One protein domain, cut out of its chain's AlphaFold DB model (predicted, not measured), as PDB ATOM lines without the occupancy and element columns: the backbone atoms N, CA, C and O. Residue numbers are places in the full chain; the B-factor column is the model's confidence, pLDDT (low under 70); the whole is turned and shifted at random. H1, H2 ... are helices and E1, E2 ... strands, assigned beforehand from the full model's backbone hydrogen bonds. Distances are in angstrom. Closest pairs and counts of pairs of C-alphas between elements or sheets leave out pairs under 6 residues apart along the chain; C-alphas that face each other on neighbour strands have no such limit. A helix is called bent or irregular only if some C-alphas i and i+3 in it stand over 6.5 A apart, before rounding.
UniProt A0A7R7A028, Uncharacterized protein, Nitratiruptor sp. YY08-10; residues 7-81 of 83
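AT A GLANCE: This is residues 7 to 81 of the 83 residues of an uncharacterized protein of Nitratiruptor sp. YY08-10 (UniProt A0A7R7A028). A small, twisted sheet of four strands, made of the longer hairpin E2 and E3 and the short strands E1 and E4, has helix H1 packed across one face, over E2 and E3. The short helices H2 and H3 come after E3, with H2 at the far end from the long link of residues 10 to 23. The printed part has 75 residues, with three named helices and four named strands in the order E1 H1 E2 E3 H2 H3 E4; the sheet's order is E2 E3 E1 E4, antiparallel throughout, and the class is mixed, helices and strands. It is compact, with a radius of gyration of the C-alphas of 11.7 A, and elongated, spanning 34 by 21 by 19 A.

HOW THE PARTS SIT: E1, residues 7 to 9, is an inner strand, antiparallel to E3, residues 52 to 57, with N 9 and O 53 at 2.8 A, within hydrogen-bond range. H1, residues 24 to 34, is on the sheet at a height over the sheet of 9.1 A. It runs across the strands, only just, at 61 degrees to E2, residues 42 to 48, on the local plane; the closest C-alphas of the two are those of Gly 27 and Val 45, 6.1 A apart. E2 and E3 form a hairpin, with N 46 and O 54 at 2.9 A. E1, H1 and E2 make a split strand-helix-strand unit, two strands running the same way with E3 between them, its crossover right-handed. H2, residues 59 to 65, is irregular, with C-alphas 60 and 63 at 7.9 A, and is apart from H1. H3, residues 69 to 74, only grazes the sheet, with residues 71 to 74. H2 and H3 are close but not clearly touching, the C-alphas of Tyr 65 and Tyr 71 being 6.5 A apart. E3, H2, H3 and E4, residues 78 to 80, make a second split unit, also right-handed, with E1 between its strands. E4 is an edge strand antiparallel to E1, with N 8 and O 78 at 2.8 A. Every O i to N i+4 pair is within hydrogen-bond range in H1 and H3; in H2 1 of 3 is, beside 3 of 4 O i to N i+3 pairs.

IN THESE COORDINATES: E1 begins at C-alpha 7 (137.216, 140.296, 176.663). H1 measures 14.9 A, E2 17.6 A and E3 16.1 A from first to last C-alpha. H1 begins at C-alpha 24 (144.729, 146.841, 189.161), and E4 ends at C-alpha 80 (133.437, 135.369, 176.343).

THE WHOLE: The two C-alphas farthest apart are those of Glu 19 and Glu 63, at 34.0 A. The printed part has no cut. The link from E1 to H1, 14 residues, is long. The mean pLDDT of the printed part is 91.4, and residues 80 to 81 are under 70.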
ATOM      1  N   PHE A   7     136.089 140.476 177.579       94.44
ATOM      2  CA  PHE A   7     137.216 140.296 176.663       94.44
ATOM      3  C   PHE A   7     138.481 139.918 177.425       94.44
ATOM      4  O   PHE A   7     138.670 140.346 178.561       94.44
ATOM      5  N   ILE A   8     139.359 139.135 176.801       94.31
ATOM      6  CA  ILE A   8     140.655 138.744 177.360       94.31
ATOM      7  C   ILE A   8     141.771 139.226 176.437       94.31
ATOM      8  O   ILE A   8     141.873 138.801 175.284       94.31
ATOM      9  N   ILE A   9     142.618 140.105 176.966       93.00
ATOM     10  CA  ILE A   9     143.786 140.656 176.284       93.00
ATOM     11  C   ILE A   9     145.020 139.848 176.696       93.00
ATOM     12  O   ILE A   9     145.417 139.856 177.861       93.00
ATOM     13  N   THR A  10     145.622 139.152 175.733       89.81
ATOM     14  CA  THR A  10     146.823 138.315 175.924       89.81
ATOM     15  C   THR A  10     148.083 138.905 175.296       89.81
ATOM     16  O   THR A  10     149.189 138.491 175.627       89.81
ATOM     17  N   GLU A  11     147.930 139.882 174.401       88.19
ATOM     18  CA  GLU A  11     149.033 140.602 173.768       88.19
ATOM     19  C   GLU A  11     148.935 142.087 174.124       88.19
ATOM     20  O   GLU A  11     148.021 142.791 173.686       88.19
ATOM     21  N   PHE A  12     149.878 142.553 174.943       89.00
ATOM     22  CA  PHE A  12     149.924 143.932 175.420       89.00
ATOM     23  C   PHE A  12     150.733 144.825 174.482       89.00
ATOM     24  O   PHE A  12     151.690 144.393 173.832       89.00
ATOM     25  N   THR A  13     150.336 146.090 174.412       87.50
ATOM     26  CA  THR A  13     150.952 147.100 173.543       87.50
ATOM     27  C   THR A  13     151.473 148.285 174.356       87.50
ATOM     28  O   THR A  13     151.404 148.286 175.580       87.50
ATOM     29  N   ASP A  14     152.087 149.257 173.679       87.38
ATOM     30  CA  ASP A  14     152.617 150.497 174.271       87.38
ATOM     31  C   ASP A  14     153.634 150.321 175.418       87.38
ATOM     32  O   ASP A  14     153.823 151.183 176.269       87.38
ATOM     33  N   GLY A  15     154.348 149.193 175.420       86.81
ATOM     34  CA  GLY A  15     155.411 148.915 176.388       86.81
ATOM     35  C   GLY A  15     154.944 148.301 177.707       86.81
ATOM     36  O   GLY A  15     155.801 148.020 178.542       86.81
ATOM     37  N   TYR A  16     153.643 148.038 177.864       89.44
ATOM     38  CA  TYR A  16     153.105 147.293 179.000       89.44
ATOM     39  C   TYR A  16     153.571 145.832 178.980       89.44
ATOM     40  O   TYR A  16     153.651 145.193 177.925       89.44
ATOM     41  N   VAL A  17     153.851 145.293 180.163       89.81
ATOM     42  CA  VAL A  17     154.200 143.888 180.391       89.81
ATOM     43  C   VAL A  17     153.255 143.250 181.409       89.81
ATOM     44  O   VAL A  17     152.595 143.931 182.183       89.81
ATOM     45  N   GLU A  18     153.214 141.918 181.445       89.38
ATOM     46  CA  GLU A  18     152.371 141.143 182.374       89.38
ATOM     47  C   GLU A  18     152.481 141.585 183.844       89.38
ATOM     48  O   GLU A  18     151.488 141.604 184.567       89.38
ATOM     49  N   GLU A  19     153.685 141.958 184.290       90.81
ATOM     50  CA  GLU A  19     153.940 142.393 185.668       90.81
ATOM     51  C   GLU A  19     153.229 143.708 186.024       90.81
ATOM     52  O   GLU A  19     152.892 143.914 187.192       90.81
ATOM     53  N   ASP A  20     152.955 144.569 185.040       89.56
ATOM     54  CA  ASP A  20     152.249 145.835 185.256       89.56
ATOM     55  C   ASP A  20     150.798 145.571 185.678       89.56
ATOM     56  O   ASP A  20     150.277 146.196 186.601       89.56
ATOM     57  N   PHE A  21     150.165 144.558 185.087       92.38
ATOM     58  CA  PHE A  21     148.763 144.219 185.335       92.38
ATOM     59  C   PHE A  21     148.516 143.505 186.669       92.38
ATOM     60  O   PHE A  21     147.368 143.310 187.064       92.38
ATOM     61  N   LEU A  22     149.576 143.187 187.424       89.06
ATOM     62  CA  LEU A  22     149.449 142.824 188.839       89.06
ATOM     63  C   LEU A  22     148.895 143.989 189.675       89.06
ATOM     64  O   LEU A  22     148.314 143.765 190.740       89.06
ATOM     65  N   PHE A  23     149.067 145.226 189.202       91.62
ATOM     66  CA  PHE A  23     148.457 146.411 189.781       91.62
ATOM     67  C   PHE A  23     147.177 146.742 189.024       91.62
ATOM     68  O   PHE A  23     147.193 147.159 187.871       91.62
ATOM     69  N   HIS A  24     146.055 146.596 189.717       91.81
ATOM     70  CA  HIS A  24     144.729 146.841 189.161       91.81
ATOM     71  C   HIS A  24     144.577 148.242 188.535       91.81
ATOM     72  O   HIS A  24     143.967 148.378 187.480       91.81
ATOM     73  N   GLU A  25     145.201 149.263 189.133       93.88
ATOM     74  CA  GLU A  25     145.216 150.635 188.601       93.88
ATOM     75  C   GLU A  25     145.828 150.705 187.190       93.88
ATOM     76  O   GLU A  25     145.258 151.352 186.318       93.88
ATOM     77  N   LEU A  26     146.918 149.974 186.929       94.44
ATOM     78  CA  LEU A  26     147.562 149.944 185.611       94.44
ATOM     79  C   LEU A  26     146.721 149.194 184.569       94.44
ATOM     80  O   LEU A  26     146.753 149.538 183.390       94.44
ATOM     81  N   GLY A  27     145.927 148.205 184.995       95.12
ATOM     82  CA  GLY A  27     144.931 147.567 184.130       95.12
ATOM     83  C   GLY A  27     143.834 148.535 183.694       95.12
ATOM     84  O   GLY A  27     143.434 148.528 182.531       95.12
ATOM     85  N   PHE A  28     143.388 149.399 184.608       95.81
ATOM     86  CA  PHE A  28     142.413 150.444 184.302       95.81
ATOM     87  C   PHE A  28     143.006 151.498 183.370       95.81
ATOM     88  O   PHE A  28     142.388 151.820 182.362       95.81
ATOM     89  N   GLU A  29     144.212 151.992 183.656       95.88
ATOM     90  CA  GLU A  29     144.909 152.941 182.777       95.88
ATOM     91  C   GLU A  29     145.071 152.371 181.365       95.88
ATOM     92  O   GLU A  29     144.735 153.035 180.392       95.88
ATOM     93  N   TYR A  30     145.473 151.104 181.232       95.56
ATOM     94  CA  TYR A  30     145.576 150.458 179.924       95.56
ATOM     95  C   TYR A  30     144.229 150.395 179.187       95.56
ATOM     96  O   TYR A  30     144.155 150.684 177.993       95.56
ATOM     97  N   ALA A  31     143.148 150.039 179.885       95.88
ATOM     98  CA  ALA A  31     141.814 149.984 179.296       95.88
ATOM     99  C   ALA A  31     141.324 151.365 178.824       95.88
ATOM    100  O   ALA A  31     140.769 151.481 177.730       95.88
ATOM    101  N   LEU A  32     141.553 152.408 179.622       95.94
ATOM    102  CA  LEU A  32     141.095 153.766 179.332       95.94
ATOM    103  C   LEU A  32     141.960 154.463 178.273       95.94
ATOM    104  O   LEU A  32     141.426 155.058 177.339       95.94
ATOM    105  N   ASP A  33     143.284 154.375 178.400       94.81
ATOM    106  CA  ASP A  33     144.221 155.183 177.615       94.81
ATOM    107  C   ASP A  33     144.741 154.457 176.368       94.81
ATOM    108  O   ASP A  33     144.993 155.105 175.353       94.81
ATOM    109  N   ILE A  34     144.899 153.126 176.415       94.25
ATOM    110  CA  ILE A  34     145.467 152.339 175.303       94.25
ATOM    111  C   ILE A  34     144.379 151.656 174.480       94.25
ATOM    112  O   ILE A  34     144.421 151.691 173.250       94.25
ATOM    113  N   LEU A  35     143.395 151.037 175.138       93.94
ATOM    114  CA  LEU A  35     142.237 150.450 174.452       93.94
ATOM    115  C   LEU A  35     141.155 151.492 174.125       93.94
ATOM    116  O   LEU A  35     140.191 151.163 173.433       93.94
ATOM    117  N   GLU A  36     141.325 152.730 174.604       95.50
ATOM    118  CA  GLU A  36     140.410 153.858 174.398       95.50
ATOM    119  C   GLU A  36     138.963 153.546 174.832       95.50
ATOM    120  O   GLU A  36     138.002 154.074 174.264       95.50
ATOM    121  N   ILE A  37     138.791 152.670 175.830       96.38
ATOM    122  CA  ILE A  37     137.476 152.326 176.375       96.38
ATOM    123  C   ILE A  37     137.013 153.502 177.240       96.38
ATOM    124  O   ILE A  37     137.696 153.850 178.203       96.38
ATOM    125  N   PRO A  38     135.852 154.119 176.964       96.88
ATOM    126  CA  PRO A  38     135.335 155.169 177.829       96.88
ATOM    127  C   PRO A  38     135.007 154.632 179.228       96.88
ATOM    128  O   PRO A  38     134.416 153.559 179.372       96.88
ATOM    129  N   ASP A  39     135.338 155.418 180.252       96.44
ATOM    130  CA  ASP A  39     135.142 155.085 181.670       96.44
ATOM    131  C   ASP A  39     133.702 154.677 181.995       96.44
ATOM    132  O   ASP A  39     133.460 153.761 182.774       96.44
ATOM    133  N   GLU A  40     132.731 155.318 181.353       95.81
ATOM    134  CA  GLU A  40     131.320 155.046 181.565       95.81
ATOM    135  C   GLU A  40     130.856 153.661 181.086       95.81
ATOM    136  O   GLU A  40     129.750 153.252 181.457       95.81
ATOM    137  N   PHE A  41     131.646 152.970 180.258       96.12
ATOM    138  CA  PHE A  41     131.357 151.625 179.749       96.12
ATOM    139  C   PHE A  41     132.249 150.545 180.365       96.12
ATOM    140  O   PHE A  41     131.954 149.368 180.177       96.12
ATOM    141  N   LEU A  42     133.306 150.920 181.090       96.38
ATOM    142  CA  LEU A  42     134.205 149.993 181.770       96.38
ATOM    143  C   LEU A  42     133.656 149.671 183.167       96.38
ATOM    144  O   LEU A  42     133.531 150.554 184.013       96.38
ATOM    145  N   GLU A  43     133.316 148.408 183.408       96.25
ATOM    146  CA  GLU A  43     132.823 147.945 184.708       96.25
ATOM    147  C   GLU A  43     133.974 147.517 185.620       96.25
ATOM    148  O   GLU A  43     134.025 147.944 186.774       96.25
ATOM    149  N   ASP A  44     134.897 146.700 185.105       96.31
ATOM    150  CA  ASP A  44     136.047 146.215 185.866       96.31
ATOM    151  C   ASP A  44     137.188 145.715 184.963       96.31
ATOM    152  O   ASP A  44     136.997 145.448 183.770       96.31
ATOM    153  N   VAL A  45     138.371 145.529 185.552       95.75
ATOM    154  CA  VAL A  45     139.502 144.826 184.935       95.75
ATOM    155  C   VAL A  45     140.138 143.842 185.916       95.75
ATOM    156  O   VAL A  45     140.392 144.150 187.081       95.75
ATOM    157  N   GLU A  46     140.463 142.646 185.444       95.38
ATOM    158  CA  GLU A  46     141.073 141.608 186.275       95.38
ATOM    159  C   GLU A  46     142.201 140.927 185.517       95.38
ATOM    160  O   GLU A  46     141.986 140.303 184.480       95.38
ATOM    161  N   TYR A  47     143.416 141.001 186.047       94.06
ATOM    162  CA  TYR A  47     144.517 140.227 185.502       94.06
ATOM    163  C   TYR A  47     144.559 138.837 186.125       94.06
ATOM    164  O   TYR A  47     144.644 138.689 187.347       94.06
ATOM    165  N   ILE A  48     144.548 137.812 185.276       91.88
ATOM    166  CA  ILE A  48     144.724 136.426 185.692       91.88
ATOM    167  C   ILE A  48     146.001 135.899 185.053       91.88
ATOM    168  O   ILE A  48     146.127 135.855 183.828       91.88
ATOM    169  N   ALA A  49     146.943 135.479 185.899       87.56
ATOM    170  CA  ALA A  49     148.183 134.860 185.448       87.56
ATOM    171  C   ALA A  49     147.882 133.688 184.499       87.56
ATOM    172  O   ALA A  49     146.982 132.892 184.766       87.56
ATOM    173  N   ASP A  50     148.629 133.605 183.398       85.75
ATOM    174  CA  ASP A  50     148.466 132.625 182.314       85.75
ATOM    175  C   ASP A  50     147.172 132.745 181.466       85.75
ATOM    176  O   ASP A  50     147.072 132.067 180.443       85.75
ATOM    177  N   GLU A  51     146.202 133.601 181.828       89.81
ATOM    178  CA  GLU A  51     145.010 133.901 181.005       89.81
ATOM    179  C   GLU A  51     145.086 135.278 180.327       89.81
ATOM    180  O   GLU A  51     144.624 135.408 179.198       89.81
ATOM    181  N   GLY A  52     145.661 136.294 180.982       92.12
ATOM    182  CA  GLY A  52     145.749 137.669 180.475       92.12
ATOM    183  C   GLY A  52     144.882 138.667 181.249       92.12
ATOM    184  O   GLY A  52     144.370 138.373 182.333       92.12
ATOM    185  N   LEU A  53     144.734 139.876 180.699       94.69
ATOM    186  CA  LEU A  53     143.905 140.935 181.281       94.69
ATOM    187  C   LEU A  53     142.457 140.772 180.820       94.69
ATOM    188  O   LEU A  53     142.148 140.941 179.640       94.69
ATOM    189  N   LYS A  54     141.564 140.469 181.758       95.69
ATOM    190  CA  LYS A  54     140.123 140.471 181.532       95.69
ATOM    191  C   LYS A  54     139.588 141.886 181.627       95.69
ATOM    192  O   LYS A  54     139.881 142.596 182.585       95.69
ATOM    193  N   ILE A  55     138.786 142.252 180.643       95.62
ATOM    194  CA  ILE A  55     138.063 143.514 180.566       95.62
ATOM    195  C   ILE A  55     136.578 143.196 180.667       95.62
ATOM    196  O   ILE A  55     136.063 142.406 179.868       95.62
ATOM    197  N   TYR A  56     135.907 143.829 181.622       95.50
ATOM    198  CA  TYR A  56     134.472 143.713 181.837       95.50
ATOM    199  C   TYR A  56     133.811 145.041 181.466       95.50
ATOM    200  O   TYR A  56     134.131 146.085 182.036       95.50
ATOM    201  N   LEU A  57     132.911 145.010 180.485       95.69
ATOM    202  CA  LEU A  57     132.114 146.158 180.059       95.69
ATOM    203  C   LEU A  57     130.724 146.114 180.699       95.69
ATOM    204  O   LEU A  57     130.171 145.035 180.902       95.69
ATOM    205  N   ASP A  58     130.125 147.283 180.931       94.75
ATOM    206  CA  ASP A  58     128.770 147.383 181.481       94.75
ATOM    207  C   ASP A  58     127.731 146.856 180.477       94.75
ATOM    208  O   ASP A  58     127.270 147.568 179.578       94.75
ATOM    209  N   GLU A  59     127.302 145.608 180.671       91.56
ATOM    210  CA  GLU A  59     126.331 144.924 179.812       91.56
ATOM    211  C   GLU A  59     124.996 145.677 179.676       91.56
ATOM    212  O   GLU A  59     124.291 145.541 178.672       91.56
ATOM    213  N   ARG A  60     124.645 146.525 180.652       92.44
ATOM    214  CA  ARG A  60     123.402 147.310 180.631       92.44
ATOM    215  C   ARG A  60     123.451 148.420 179.585       92.44
ATOM    216  O   ARG A  60     122.397 148.924 179.205       92.44
ATOM    217  N   LYS A  61     124.650 148.785 179.123       92.69
ATOM    218  CA  LYS A  61     124.907 149.829 178.122       92.69
ATOM    219  C   LYS A  61     125.286 149.274 176.748       92.69
ATOM    220  O   LYS A  61     125.656 150.040 175.863       92.69
ATOM    221  N   ILE A  62     125.160 147.964 176.530       90.88
ATOM    222  CA  ILE A  62     125.626 147.304 175.302       90.88
ATOM    223  C   ILE A  62     125.053 147.905 174.019       90.88
ATOM    224  O   ILE A  62     125.774 148.084 173.043       90.88
ATOM    225  N   GLU A  63     123.782 148.303 174.021       92.12
ATOM    226  CA  GLU A  63     123.151 148.938 172.859       92.12
ATOM    227  C   GLU A  63     123.774 150.298 172.496       92.12
ATOM    228  O   GLU A  63     123.666 150.727 171.348       92.12
ATOM    229  N   GLU A  64     124.439 150.960 173.446       93.44
ATOM    230  CA  GLU A  64     125.084 152.258 173.250       93.44
ATOM    231  C   GLU A  64     126.456 152.111 172.582       93.44
ATOM    232  O   GLU A  64     126.800 152.930 171.728       93.44
ATOM    233  N   TYR A  65     127.217 151.055 172.900       91.44
ATOM    234  CA  TYR A  65     128.601 150.912 172.436       91.44
ATOM    235  C   TYR A  65     128.843 149.894 171.312       91.44
ATOM    236  O   TYR A  65     129.894 149.948 170.679       91.44
ATOM    237  N   ILE A  66     127.891 149.016 170.968       88.31
ATOM    238  CA  ILE A  66     128.063 147.981 169.912       88.31
ATOM    239  C   ILE A  66     128.331 148.510 168.488       88.31
ATOM    240  O   ILE A  66     128.529 147.721 167.563       88.31
ATOM    241  N   GLY A  67     128.313 149.828 168.290       89.75
ATOM    242  CA  GLY A  67     128.667 150.499 167.037       89.75
ATOM    243  C   GLY A  67     129.844 151.468 167.153       89.75
ATOM    244  O   GLY A  67     130.098 152.206 166.204       89.75
ATOM    245  N   MET A  68     130.516 151.517 168.304       93.56
ATOM    246  CA  MET A  68     131.643 152.415 168.533       93.56
ATOM    247  C   MET A  68     132.952 151.791 168.042       93.56
ATOM    248  O   MET A  68     133.156 150.582 168.147       93.56
ATOM    249  N   ASP A  69     133.852 152.630 167.529       94.25
ATOM    250  CA  ASP A  69     135.127 152.182 166.955       94.25
ATOM    251  C   ASP A  69     135.989 151.425 167.981       94.25
ATOM    252  O   ASP A  69     136.514 150.356 167.667       94.25
ATOM    253  N   TRP A  70     136.060 151.912 169.227       93.56
ATOM    254  CA  TRP A  70     136.796 151.243 170.309       93.56
ATOM    255  C   TRP A  70     136.270 149.828 170.570       93.56
ATOM    256  O   TRP A  70     137.045 148.893 170.740       93.56
ATOM    257  N   TYR A  71     134.950 149.629 170.513       94.25
ATOM    258  CA  TYR A  71     134.346 148.321 170.737       94.25
ATOM    259  C   TYR A  71     134.682 147.351 169.599       94.25
ATOM    260  O   TYR A  71     135.000 146.187 169.839       94.25
ATOM    261  N   TYR A  72     134.691 147.827 168.348       91.38
ATOM    262  CA  TYR A  72     135.141 147.015 167.215       91.38
ATOM    263  C   TYR A  72     136.613 146.613 167.323       91.38
ATOM    264  O   TYR A  72     136.959 145.509 166.895       91.38
ATOM    265  N   ASN A  73     137.455 147.456 167.925       90.56
ATOM    266  CA  ASN A  73     138.856 147.130 168.194       90.56
ATOM    267  C   ASN A  73     139.014 146.029 169.254       90.56
ATOM    268  O   ASN A  73     140.052 145.372 169.272       90.56
ATOM    269  N   LEU A  74     137.993 145.783 170.086       90.75
ATOM    270  CA  LEU A  74     138.010 144.703 171.075       90.75
ATOM    271  C   LEU A  74     137.610 143.335 170.498       90.75
ATOM    272  O   LEU A  74     138.041 142.297 170.995       90.75
ATOM    273  N   LEU A  75     136.812 143.303 169.428       88.75
ATOM    274  CA  LEU A  75     136.297 142.056 168.837       88.75
ATOM    275  C   LEU A  75     137.350 141.045 168.331       88.75
ATOM    276  O   LEU A  75     137.011 139.862 168.258       88.75
ATOM    277  N   PRO A  76     138.577 141.438 167.933       86.62
ATOM    278  CA  PRO A  76     139.638 140.487 167.608       86.62
ATOM    279  C   PRO A  76     140.175 139.706 168.815       86.62
ATOM    280  O   PRO A  76     140.760 138.642 168.612       86.62
ATOM    281  N   TYR A  77     140.011 140.222 170.038       85.75
ATOM    282  CA  TYR A  77     140.453 139.542 171.254       85.75
ATOM    283  C   TYR A  77     139.508 138.400 171.635       85.75
ATOM    284  O   TYR A  77     138.390 138.285 171.123       85.75
ATOM    285  N   GLU A  78     139.958 137.525 172.536       80.94
ATOM    286  CA  GLU A  78     139.122 136.422 172.998       80.94
ATOM    287  C   GLU A  78     137.927 136.979 173.777       80.94
ATOM    288  O   GLU A  78     138.065 137.522 174.870       80.94
ATOM    289  N   ALA A  79     136.744 136.851 173.183       73.88
ATOM    290  CA  ALA A  79     135.490 137.304 173.753       73.88
ATOM    291  C   ALA A  79     134.750 136.140 174.419       73.88
ATOM    292  O   ALA A  79     134.478 135.117 173.776       73.88
ATOM    293  N   LYS A  80     134.357 136.305 175.686       68.94
ATOM    294  CA  LYS A  80     133.437 135.369 176.343       68.94
ATOM    295  C   LYS A  80     132.003 135.844 176.137       68.94
ATOM    296  O   LYS A  80     131.644 136.983 176.418       68.94
ATOM    297  N   LEU A  81     131.177 134.954 175.587       57.50
ATOM    298  CA  LEU A  81     129.742 135.190 175.457       57.50
ATOM    299  C   LEU A  81     129.086 134.934 176.814       57.50
ATOM    300  O   LEU A  81     129.046 133.789 177.265       57.50
TER     301      LEU A  81